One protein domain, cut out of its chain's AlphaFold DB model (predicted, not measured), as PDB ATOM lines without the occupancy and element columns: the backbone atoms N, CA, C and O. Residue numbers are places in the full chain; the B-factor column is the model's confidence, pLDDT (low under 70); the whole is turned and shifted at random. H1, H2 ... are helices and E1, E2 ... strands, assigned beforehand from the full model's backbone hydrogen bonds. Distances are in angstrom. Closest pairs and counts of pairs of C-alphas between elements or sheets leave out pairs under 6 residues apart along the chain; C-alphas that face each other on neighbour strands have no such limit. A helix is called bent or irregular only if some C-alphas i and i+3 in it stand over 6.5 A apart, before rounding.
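Overview. This is residues 33 to 113 of the 124 residues of the protein "Hypothetical protein" of Adineta steineri (UniProt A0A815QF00). A twisted sheet of four parallel strands has H2 and H3 over one face, while H1 only grazes it near E2 and E1. Residues 42 to 47, leading into H1, stick out. The 81 printed residues hold E1, H1, E2, H2, E3, H3, E4 in that order; the sheet runs E2, E1, E3, E4, and the class is mixed, helices and strands. The whole is compact, radius of gyration of the C-alphas 12.6 A, spanning 35 by 27 by 18 A.

Along the chain. E1, residues 33 to 36, begins with C-alpha 33 at (239.419, 244.882, 272.781). H1, 47 to 58, is 17.2 A long; E2 is 62 to 65 and H2 68 to 76, 12.5 A. E3, 84 to 89, is 16.5 A long, and a tight link with 0 residues between them joins it to H3, 90 to 100, 14.6 A. E4, 106 to 112, 17.1 A, ends with C-alpha 112 at (248.126, 241.970, 284.008).

Arrangement. E1 and E2 are parallel at 21 degrees, with N 35 and O 63 2.8 A apart; E1 and E3 at 26 degrees, N 34 and O 85 2.7 A; E3 and E4 at 22 degrees, N 112 and O 88 2.7 A. E1, H1, E2 and E3, H3, E4 are strand-helix-strand units, parallel neighbour strands joined through a helix; E2, H2, E3 is a split one, with E1 between its strands; these three crossovers are right-handed. H2 and H3 make two layers with the sheet, helices on one face, at heights of 8.9 A and 9.4 A over the sheet. They only just touch, with 3 pairs of C-alphas within 8 A, the closest Ile 72 and Leu 99 at 7.8 A. H1 is apart from both. The C-alphas of Arg 56 and Val 62, the closest of H1 and E2, are 6.2 A apart. In H1 and H2 every O i to N i+4 pair is within hydrogen-bond range; in H3, irregular with C-alphas 91 and 94 7.3 A apart, 3 of 7 are, beside 4 of 8 O i to N i+3 pairs.

Size, cuts and confidence. The farthest C-alphas, of Thr 44 and Glu 80, are 37.3 A apart. The printed part has no cut and no long link. Its mean pLDDT is 71.2; 26 residues are under 70, among them 33 to 51.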
ATOM      1  N   LEU A  33     238.532 244.984 271.628       66.88
ATOM      2  CA  LEU A  33     239.419 244.882 272.781       66.88
ATOM      3  C   LEU A  33     240.307 246.121 272.827       66.88
ATOM      4  O   LEU A  33     240.987 246.484 271.864       66.88
ATOM      5  N   LEU A  34     240.322 246.748 273.987       64.00
ATOM      6  CA  LEU A  34     241.144 247.887 274.311       64.00
ATOM      7  C   LEU A  34     242.330 247.421 275.154       64.00
ATOM      8  O   LEU A  34     242.187 246.979 276.294       64.00
ATOM      9  N   LEU A  35     243.529 247.509 274.594       64.25
ATOM     10  CA  LEU A  35     244.750 247.186 275.311       64.25
ATOM     11  C   LEU A  35     245.412 248.487 275.770       64.25
ATOM     12  O   LEU A  35     245.878 249.293 274.967       64.25
ATOM     13  N   TRP A  36     245.482 248.697 277.076       65.56
ATOM     14  CA  TRP A  36     246.286 249.771 277.632       65.56
ATOM     15  C   TRP A  36     247.699 249.252 277.842       65.56
ATOM     16  O   TRP A  36     247.925 248.310 278.605       65.56
ATOM     17  N   VAL A  37     248.660 249.850 277.150       57.00
ATOM     18  CA  VAL A  37     250.039 249.396 277.207       57.00
ATOM     19  C   VAL A  37     250.883 250.491 277.829       57.00
ATOM     20  O   VAL A  37     251.038 251.586 277.301       57.00
ATOM     21  N   ASP A  38     251.399 250.151 279.002       56.03
ATOM     22  CA  ASP A  38     252.292 250.958 279.815       56.03
ATOM     23  C   ASP A  38     253.411 251.624 278.991       56.03
ATOM     24  O   ASP A  38     253.932 251.049 278.041       56.03
ATOM     25  N   THR A  39     253.822 252.825 279.395       49.31
ATOM     26  CA  THR A  39     254.886 253.611 278.743       49.31
ATOM     27  C   THR A  39     256.258 252.930 278.770       49.31
ATOM     28  O   THR A  39     257.138 253.288 277.990       49.31
ATOM     29  N   ILE A  40     256.427 251.906 279.610       50.44
ATOM     30  CA  ILE A  40     257.612 251.047 279.672       50.44
ATOM     31  C   ILE A  40     257.293 249.721 278.971       50.44
ATOM     32  O   ILE A  40     257.230 248.653 279.585       50.44
ATOM     33  N   ILE A  41     257.040 249.784 277.664       50.91
ATOM     34  CA  ILE A  41     257.165 248.593 276.822       50.91
ATOM     35  C   ILE A  41     258.657 248.397 276.655       50.91
ATOM     36  O   ILE A  41     259.296 249.102 275.873       50.91
ATOM     37  N   ASP A  42     259.221 247.453 277.394       49.56
ATOM     38  CA  ASP A  42     260.518 246.933 277.012       49.56
ATOM     39  C   ASP A  42     260.329 246.187 275.684       49.56
ATOM     40  O   ASP A  42     259.975 245.007 275.650       49.56
ATOM     41  N   GLN A  43     260.493 246.909 274.569       48.66
ATOM     42  CA  GLN A  43     260.372 246.395 273.198       48.66
ATOM     43  C   GLN A  43     261.341 245.232 272.920       48.66
ATOM     44  O   GLN A  43     261.267 244.605 271.866       48.66
ATOM     45  N   THR A  44     262.247 244.929 273.854       48.88
ATOM     46  CA  THR A  44     263.184 243.812 273.765       48.88
ATOM     47  C   THR A  44     262.601 242.482 274.259       48.88
ATOM     48  O   THR A  44     263.119 241.424 273.896       48.88
ATOM     49  N   ASN A  45     261.497 242.492 275.019       57.00
ATOM     50  CA  ASN A  45     260.889 241.274 275.554       57.00
ATOM     51  C   ASN A  45     259.762 240.767 274.630       57.00
ATOM     52  O   ASN A  45     258.612 241.199 274.698       57.00
ATOM     53  N   GLY A  46     260.092 239.825 273.741       55.06
ATOM     54  CA  GLY A  46     259.206 239.320 272.675       55.06
ATOM     55  C   GLY A  46     257.900 238.635 273.117       55.06
ATOM     56  O   GLY A  46     257.103 238.243 272.263       55.06
ATOM     57  N   GLY A  47     257.643 238.489 274.421       60.19
ATOM     58  CA  GLY A  47     256.391 237.928 274.944       60.19
ATOM     59  C   GLY A  47     255.157 238.783 274.631       60.19
ATOM     60  O   GLY A  47     254.098 238.240 274.309       60.19
ATOM     61  N   TYR A  48     255.308 240.110 274.647       65.94
ATOM     62  CA  TYR A  48     254.224 241.067 274.395       65.94
ATOM     63  C   TYR A  48     253.653 240.953 272.973       65.94
ATOM     64  O   TYR A  48     252.445 240.798 272.788       65.94
ATOM     65  N   GLU A  49     254.531 240.943 271.967       66.56
ATOM     66  CA  GLU A  49     254.139 240.840 270.557       66.56
ATOM     67  C   GLU A  49     253.400 239.528 270.264       66.56
ATOM     68  O   GLU A  49     252.432 239.493 269.500       66.56
ATOM     69  N   ASN A  50     253.813 238.436 270.914       68.50
ATOM     70  CA  ASN A  50     253.174 237.142 270.725       68.50
ATOM     71  C   ASN A  50     251.775 237.077 271.364       68.50
ATOM     72  O   ASN A  50     250.862 236.501 270.770       68.50
ATOM     73  N   ALA A  51     251.587 237.682 272.541       69.44
ATOM     74  CA  ALA A  51     250.272 237.789 273.173       69.44
ATOM     75  C   ALA A  51     249.321 238.650 272.327       69.44
ATOM     76  O   ALA A  51     248.211 238.224 272.012       69.44
ATOM     77  N   LEU A  52     249.790 239.810 271.854       71.75
ATOM     78  CA  LEU A  52     249.026 240.683 270.962       71.75
ATOM     79  C   LEU A  52     248.594 239.986 269.675       71.75
ATOM     80  O   LEU A  52     247.450 240.123 269.241       71.75
ATOM     81  N   LYS A  53     249.505 239.234 269.056       72.31
ATOM     82  CA  LYS A  53     249.218 238.501 267.823       72.31
ATOM     83  C   LYS A  53     248.125 237.453 268.031       72.31
ATOM     84  O   LYS A  53     247.242 237.343 267.188       72.31
ATOM     85  N   GLN A  54     248.161 236.733 269.153       72.56
ATOM     86  CA  GLN A  54     247.137 235.745 269.505       72.56
ATOM     87  C   GLN A  54     245.785 236.398 269.799       72.56
ATOM     88  O   GLN A  54     244.743 235.933 269.339       72.56
ATOM     89  N   ILE A  55     245.794 237.523 270.504       71.81
ATOM     90  CA  ILE A  55     244.581 238.277 270.805       71.81
ATOM     91  C   ILE A  55     243.937 238.815 269.518       71.81
ATOM     92  O   ILE A  55     242.739 238.630 269.318       71.81
ATOM     93  N   ARG A  56     244.723 239.392 268.599       73.00
ATOM     94  CA  ARG A  56     244.243 239.871 267.285       73.00
ATOM     95  C   ARG A  56     243.688 238.764 266.390       73.00
ATOM     96  O   ARG A  56     242.920 239.041 265.477       73.00
ATOM     97  N   THR A  57     244.090 237.511 266.599       71.06
ATOM     98  CA  THR A  57     243.475 236.382 265.885       71.06
ATOM     99  C   THR A  57     242.116 235.980 266.452       71.06
ATOM    100  O   THR A  57     241.334 235.370 265.727       71.06
ATOM    101  N   ILE A  58     241.832 236.309 267.714       69.25
ATOM    102  CA  ILE A  58     240.583 235.954 268.401       69.25
ATOM    103  C   ILE A  58     239.567 237.098 268.294       69.25
ATOM    104  O   ILE A  58     238.388 236.852 268.051       69.25
ATOM    105  N   ILE A  59     240.036 238.338 268.440       70.06
ATOM    106  CA  ILE A  59     239.220 239.552 268.470       70.06
ATOM    107  C   ILE A  59     239.476 240.383 267.215       70.06
ATOM    108  O   ILE A  59     240.609 240.497 266.754       70.06
ATOM    109  N   GLY A  60     238.400 240.950 266.660       68.25
ATOM    110  CA  GLY A  60     238.433 241.684 265.395       68.25
ATOM    111  C   GLY A  60     239.337 242.914 265.416       68.25
ATOM    112  O   GLY A  60     240.123 243.078 264.487       68.25
ATOM    113  N   ASP A  61     239.254 243.722 266.476       74.69
ATOM    114  CA  ASP A  61     240.000 244.974 266.610       74.69
ATOM    115  C   ASP A  61     240.664 245.086 267.986       74.69
ATOM    116  O   ASP A  61     240.037 244.867 269.026       74.69
ATOM    117  N   VAL A  62     241.954 245.436 267.972       75.88
ATOM    118  CA  VAL A  62     242.778 245.644 269.168       75.88
ATOM    119  C   VAL A  62     243.475 246.990 269.056       75.88
ATOM    120  O   VAL A  62     244.365 247.154 268.214       75.88
ATOM    121  N   ASN A  63     243.107 247.923 269.928       77.50
ATOM    122  CA  ASN A  63     243.721 249.245 269.989       77.50
ATOM    123  C   ASN A  63     244.674 249.328 271.180       77.50
ATOM    124  O   ASN A  63     244.322 248.907 272.278       77.50
ATOM    125  N   VAL A  64     245.879 249.847 270.939       78.00
ATOM    126  CA  VAL A  64     246.939 249.968 271.942       78.00
ATOM    127  C   VAL A  64     247.166 251.437 272.269       78.00
ATOM    128  O   VAL A  64     247.463 252.218 271.367       78.00
ATOM    129  N   PHE A  65     247.080 251.797 273.549       77.75
ATOM    130  CA  PHE A  65     247.265 253.173 274.013       77.75
ATOM    131  C   PHE A  65     248.397 253.278 275.030       77.75
ATOM    132  O   PHE A  65     248.504 252.437 275.916       77.75
ATOM    133  N   THR A  66     249.199 254.339 274.912       74.44
ATOM    134  CA  THR A  66     250.291 254.681 275.840       74.44
ATOM    135  C   THR A  66     249.980 255.896 276.720       74.44
ATOM    136  O   THR A  66     250.677 256.118 277.709       74.44
ATOM    137  N   GLN A  67     248.939 256.683 276.396       76.12
ATOM    138  CA  GLN A  67     248.497 257.874 277.152       76.12
ATOM    139  C   GLN A  67     247.070 257.742 277.707       76.12
ATOM    140  O   GLN A  67     246.141 257.452 276.954       76.12
ATOM    141  N   ARG A  68     246.924 257.893 279.037       76.62
ATOM    142  CA  ARG A  68     245.754 257.385 279.785       76.62
ATOM    143  C   ARG A  68     244.500 258.081 279.321       76.62
ATOM    144  O   ARG A  68     243.509 257.432 279.017       76.62
ATOM    145  N   ASP A  69     244.607 259.393 279.228       79.69
ATOM    146  CA  ASP A  69     243.502 260.261 278.877       79.69
ATOM    147  C   ASP A  69     243.033 259.942 277.449       79.69
ATOM    148  O   ASP A  69     241.855 259.699 277.248       79.69
ATOM    149  N   THR A  70     243.953 259.705 276.504       80.56
ATOM    150  CA  THR A  70     243.609 259.266 275.137       80.56
ATOM    151  C   THR A  70     242.868 257.926 275.094       80.56
ATOM    152  O   THR A  70     242.015 257.723 274.236       80.56
ATOM    153  N   CYS A  71     243.194 256.995 275.994       82.25
ATOM    154  CA  CYS A  71     242.489 255.717 276.103       82.25
ATOM    155  C   CYS A  71     241.061 255.907 276.624       82.25
ATOM    156  O   CYS A  71     240.131 255.316 276.085       82.25
ATOM    157  N   ILE A  72     240.890 256.741 277.652       80.31
ATOM    158  CA  ILE A  72     239.574 257.042 278.219       80.31
ATOM    159  C   ILE A  72     238.719 257.804 277.208       80.31
ATOM    160  O   ILE A  72     237.606 257.360 276.942       80.31
ATOM    161  N   ASP A  73     239.264 258.850 276.586       83.50
ATOM    162  CA  ASP A  73     238.586 259.647 275.557       83.50
ATOM    163  C   ASP A  73     238.087 258.752 274.413       83.50
ATOM    164  O   ASP A  73     236.937 258.843 273.995       83.50
ATOM    165  N   PHE A  74     238.913 257.799 273.964       83.06
ATOM    166  CA  PHE A  74     238.522 256.844 272.925       83.06
ATOM    167  C   PHE A  74     237.310 255.984 273.312       83.06
ATOM    168  O   PHE A  74     236.486 255.664 272.456       83.06
ATOM    169  N   VAL A  75     237.196 255.595 274.584       80.81
ATOM    170  CA  VAL A  75     236.054 254.808 275.071       80.81
ATOM    171  C   VAL A  75     234.822 255.681 275.258       80.81
ATOM    172  O   VAL A  75     233.722 255.256 274.910       80.81
ATOM    173  N   THR A  76     234.982 256.883 275.809       81.44
ATOM    174  CA  THR A  76     233.857 257.781 276.089       81.44
ATOM    175  C   THR A  76     233.266 258.393 274.825       81.44
ATOM    176  O   THR A  76     232.061 258.626 274.782       81.44
ATOM    177  N   ASP A  77     234.082 258.604 273.789       84.44
ATOM    178  CA  ASP A  77     233.642 259.134 272.491       84.44
ATOM    179  C   ASP A  77     233.005 258.057 271.597       84.44
ATOM    180  O   ASP A  77     232.400 258.360 270.563       84.44
ATOM    181  N   ALA A  78     233.139 256.783 271.970       78.75
ATOM    182  CA  ALA A  78     232.560 255.682 271.227       78.75
ATOM    183  C   ALA A  78     231.039 255.596 271.412       78.75
ATOM    184  O   ALA A  78     230.469 255.937 272.451       78.75
ATOM    185  N   GLN A  79     230.371 255.065 270.386       75.25
ATOM    186  CA  GLN A  79     228.935 254.797 270.431       75.25
ATOM    187  C   GLN A  79     228.601 253.818 271.566       75.25
ATOM    188  O   GLN A  79     229.320 252.844 271.776       75.25
ATOM    189  N   GLU A  80     227.479 254.044 272.253       70.56
ATOM    190  CA  GLU A  80     227.057 253.266 273.434       70.56
ATOM    191  C   GLU A  80     226.910 251.754 273.175       70.56
ATOM    192  O   GLU A  80     227.040 250.941 274.092       70.56
ATOM    193  N   GLU A  81     226.649 251.367 271.925       73.25
ATOM    194  CA  GLU A  81     226.503 249.972 271.493       73.25
ATOM    195  C   GLU A  81     227.846 249.226 271.419       73.25
ATOM    196  O   GLU A  81     227.874 247.992 271.426       73.25
ATOM    197  N   ILE A  82     228.965 249.956 271.361       73.56
ATOM    198  CA  ILE A  82     230.303 249.374 271.297       73.56
ATOM    199  C   ILE A  82     230.736 248.988 272.707       73.56
ATOM    200  O   ILE A  82     230.767 249.807 273.623       73.56
ATOM    201  N   LYS A  83     231.104 247.716 272.864       78.19
ATOM    202  CA  LYS A  83     231.646 247.182 274.110       78.19
ATOM    203  C   LYS A  83     233.156 247.067 274.038       78.19
ATOM    204  O   LYS A  83     233.697 246.545 273.060       78.19
ATOM    205  N   PHE A  84     233.803 247.532 275.100       78.75
ATOM    206  CA  PHE A  84     235.243 247.499 275.271       78.75
ATOM    207  C   PHE A  84     235.627 246.588 276.425       78.75
ATOM    208  O   PHE A  84     235.032 246.608 277.505       78.75
ATOM    209  N   PHE A  85     236.685 245.828 276.196       79.88
ATOM    210  CA  PHE A  85     237.407 245.111 277.235       79.88
ATOM    211  C   PHE A  85     238.731 245.817 277.462       79.88
ATOM    212  O   PHE A  85     239.450 246.036 276.494       79.88
ATOM    213  N   LEU A  86     239.065 246.166 278.699       79.38
ATOM    214  CA  LEU A  86     240.276 246.918 279.014       79.38
ATOM    215  C   LEU A  86     241.319 246.005 279.659       79.38
ATOM    216  O   LEU A  86     241.015 245.349 280.647       79.38
ATOM    217  N   VAL A  87     242.547 245.968 279.146       76.88
ATOM    218  CA  VAL A  87     243.658 245.240 279.790       76.88
ATOM    219  C   VAL A  87     244.666 246.236 280.352       76.88
ATOM    220  O   VAL A  87     245.189 247.029 279.579       76.88
ATOM    221  N   LEU A  88     244.945 246.194 281.659       75.25
ATOM    222  CA  LEU A  88     245.797 247.153 282.383       75.25
ATOM    223  C   LEU A  88     246.954 246.456 283.099       75.25
ATOM    224  O   LEU A  88     246.803 245.318 283.523       75.25
ATOM    225  N   LYS A  89     248.064 247.162 283.347       70.94
ATOM    226  CA  LYS A  89     249.000 246.753 284.405       70.94
ATOM    227  C   LYS A  89     248.479 247.169 285.779       70.94
ATOM    228  O   LYS A  89     247.938 248.266 285.922       70.94
ATOM    229  N   ASP A  90     248.715 246.332 286.784       66.81
ATOM    230  CA  ASP A  90     248.254 246.561 288.162       66.81
ATOM    231  C   ASP A  90     248.620 247.936 288.735       66.81
ATOM    232  O   ASP A  90     247.766 248.650 289.258       66.81
ATOM    233  N   THR A  91     249.864 248.372 288.533       68.81
ATOM    234  CA  THR A  91     250.374 249.658 289.039       68.81
ATOM    235  C   THR A  91     249.559 250.872 288.578       68.81
ATOM    236  O   THR A  91     249.642 251.940 289.183       68.81
ATOM    237  N   GLN A  92     248.759 250.723 287.520       65.75
ATOM    238  CA  GLN A  92     247.921 251.776 286.949       65.75
ATOM    239  C   GLN A  92     246.427 251.564 287.210       65.75
ATOM    240  O   GLN A  92     245.632 252.484 286.999       65.75
ATOM    241  N   PHE A  93     246.037 250.390 287.709       71.88
ATOM    242  CA  PHE A  93     244.640 250.024 287.883       71.88
ATOM    243  C   PHE A  93     243.916 250.970 288.845       71.88
ATOM    244  O   PHE A  93     242.878 251.509 288.485       71.88
ATOM    245  N   GLN A  94     244.484 251.271 290.018       71.00
ATOM    246  CA  GLN A  94     243.848 252.135 291.032       71.00
ATOM    247  C   GLN A  94     243.482 253.538 290.513       71.00
ATOM    248  O   GLN A  94     242.480 254.126 290.921       71.00
ATOM    249  N   GLN A  95     244.293 254.094 289.610       70.69
ATOM    250  CA  GLN A  95     244.037 255.409 289.019       70.69
ATOM    251  C   GLN A  95     242.955 255.337 287.941       70.69
ATOM    252  O   GLN A  95     242.100 256.216 287.873       70.69
ATOM    253  N   ILE A  96     242.980 254.281 287.126       71.50
ATOM    254  CA  ILE A  96     242.027 254.076 286.033       71.50
ATOM    255  C   ILE A  96     240.662 253.633 286.579       71.50
ATOM    256  O   ILE A  96     239.643 254.096 286.081       71.50
ATOM    257  N   MET A  97     240.619 252.855 287.666       73.12
ATOM    258  CA  MET A  97     239.388 252.382 288.315       73.12
ATOM    259  C   MET A  97     238.437 253.533 288.664       73.12
ATOM    260  O   MET A  97     237.232 253.427 288.465       73.12
ATOM    261  N   ARG A  98     238.979 254.664 289.129       71.44
ATOM    262  CA  ARG A  98     238.177 255.852 289.468       71.44
ATOM    263  C   ARG A  98     237.561 256.544 288.253       71.44
ATOM    264  O   ARG A  98     236.596 257.272 288.426       71.44
ATOM    265  N   LEU A  99     238.134 256.352 287.068       72.12
ATOM    266  CA  LEU A  99     237.677 256.966 285.818       72.12
ATOM    267  C   LEU A  99     236.697 256.059 285.066       72.12
ATOM    268  O   LEU A  99     235.813 256.550 284.378       72.12
ATOM    269  N   ILE A 100     236.850 254.741 285.206       73.81
ATOM    270  CA  ILE A 100     236.099 253.745 284.431       73.81
ATOM    271  C   ILE A 100     234.806 253.271 285.096       73.81
ATOM    272  O   ILE A 100     233.981 252.668 284.420       73.81
ATOM    273  N   ASN A 101     234.627 253.515 286.399       68.50
ATOM    274  CA  ASN A 101     233.501 252.970 287.165       68.50
ATOM    275  C   ASN A 101     232.124 253.431 286.648       68.50
ATOM    276  O   ASN A 101     231.124 252.769 286.911       68.50
ATOM    277  N   ASP A 102     232.092 254.527 285.886       73.25
ATOM    278  CA  ASP A 102     230.875 255.140 285.348       73.25
ATOM    279  C   ASP A 102     230.769 255.034 283.809       73.25
ATOM    280  O   ASP A 102     229.925 255.697 283.208       73.25
ATOM    281  N   ILE A 103     231.608 254.221 283.148       79.19
ATOM    282  CA  ILE A 103     231.635 254.098 281.680       79.19
ATOM    283  C   ILE A 103     230.806 252.877 281.227       79.19
ATOM    284  O   ILE A 103     231.283 251.742 281.323       79.19
ATOM    285  N   PRO A 104     229.586 253.062 280.681       79.00
ATOM    286  CA  PRO A 104     228.693 251.957 280.307       79.00
ATOM    287  C   PRO A 104     229.191 251.115 279.121       79.00
ATOM    288  O   PRO A 104     228.699 250.006 278.883       79.00
ATOM    289  N   GLN A 105     230.148 251.631 278.349       80.19
ATOM    290  CA  GLN A 105     230.771 250.941 277.223       80.19
ATOM    291  C   GLN A 105     231.791 249.878 277.673       80.19
ATOM    292  O   GLN A 105     232.169 249.029 276.867       80.19
ATOM    293  N   LEU A 106     232.230 249.874 278.937       78.81
ATOM    294  CA  LEU A 106     233.165 248.869 279.448       78.81
ATOM    295  C   LEU A 106     232.428 247.619 279.936       78.81
ATOM    296  O   LEU A 106     231.602 247.681 280.841       78.81
ATOM    297  N   ASP A 107     232.757 246.477 279.336       81.62
ATOM    298  CA  ASP A 107     232.145 245.176 279.649       81.62
ATOM    299  C   ASP A 107     233.024 244.329 280.581       81.62
ATOM    300  O   ASP A 107     232.542 243.486 281.334       81.62
ATOM    301  N   GLY A 108     234.336 244.570 280.572       77.44
ATOM    302  CA  GLY A 108     235.260 243.871 281.454       77.44
ATOM    303  C   GLY A 108     236.634 244.516 281.514       77.44
ATOM    304  O   GLY A 108     237.088 245.155 280.564       77.44
ATOM    305  N   ILE A 109     237.306 244.324 282.648       77.75
ATOM    306  CA  ILE A 109     238.664 244.811 282.881       77.75
ATOM    307  C   ILE A 109     239.533 243.627 283.300       77.75
ATOM    308  O   ILE A 109     239.200 242.890 284.225       77.75
ATOM    309  N   TYR A 110     240.655 243.458 282.617       75.56
ATOM    310  CA  TYR A 110     241.663 242.446 282.882       75.56
ATOM    311  C   TYR A 110     242.920 243.132 283.396       75.56
ATOM    312  O   TYR A 110     243.389 244.111 282.820       75.56
ATOM    313  N   ILE A 111     243.487 242.611 284.476       72.81
ATOM    314  CA  ILE A 111     244.692 243.172 285.078       72.81
ATOM    315  C   ILE A 111     245.830 242.191 284.841       72.81
ATOM    316  O   ILE A 111     245.772 241.038 285.263       72.81
ATOM    317  N   PHE A 112     246.857 242.653 284.141       70.25
ATOM    318  CA  PHE A 112     248.126 241.970 284.008       70.25
ATOM    319  C   PHE A 112     249.039 242.404 285.156       70.25
ATOM    320  O   PHE A 112     249.338 243.589 285.317       70.25
ATOM    321  N   SER A 113     249.478 241.446 285.963       62.53
ATOM    322  CA  SER A 113     250.395 241.699 287.064       62.53
ATOM    323  C   SER A 113     251.574 240.745 287.001       62.53
ATOM    324  O   SER A 113     251.391 239.538 286.858       62.53
TER     325      SER A 113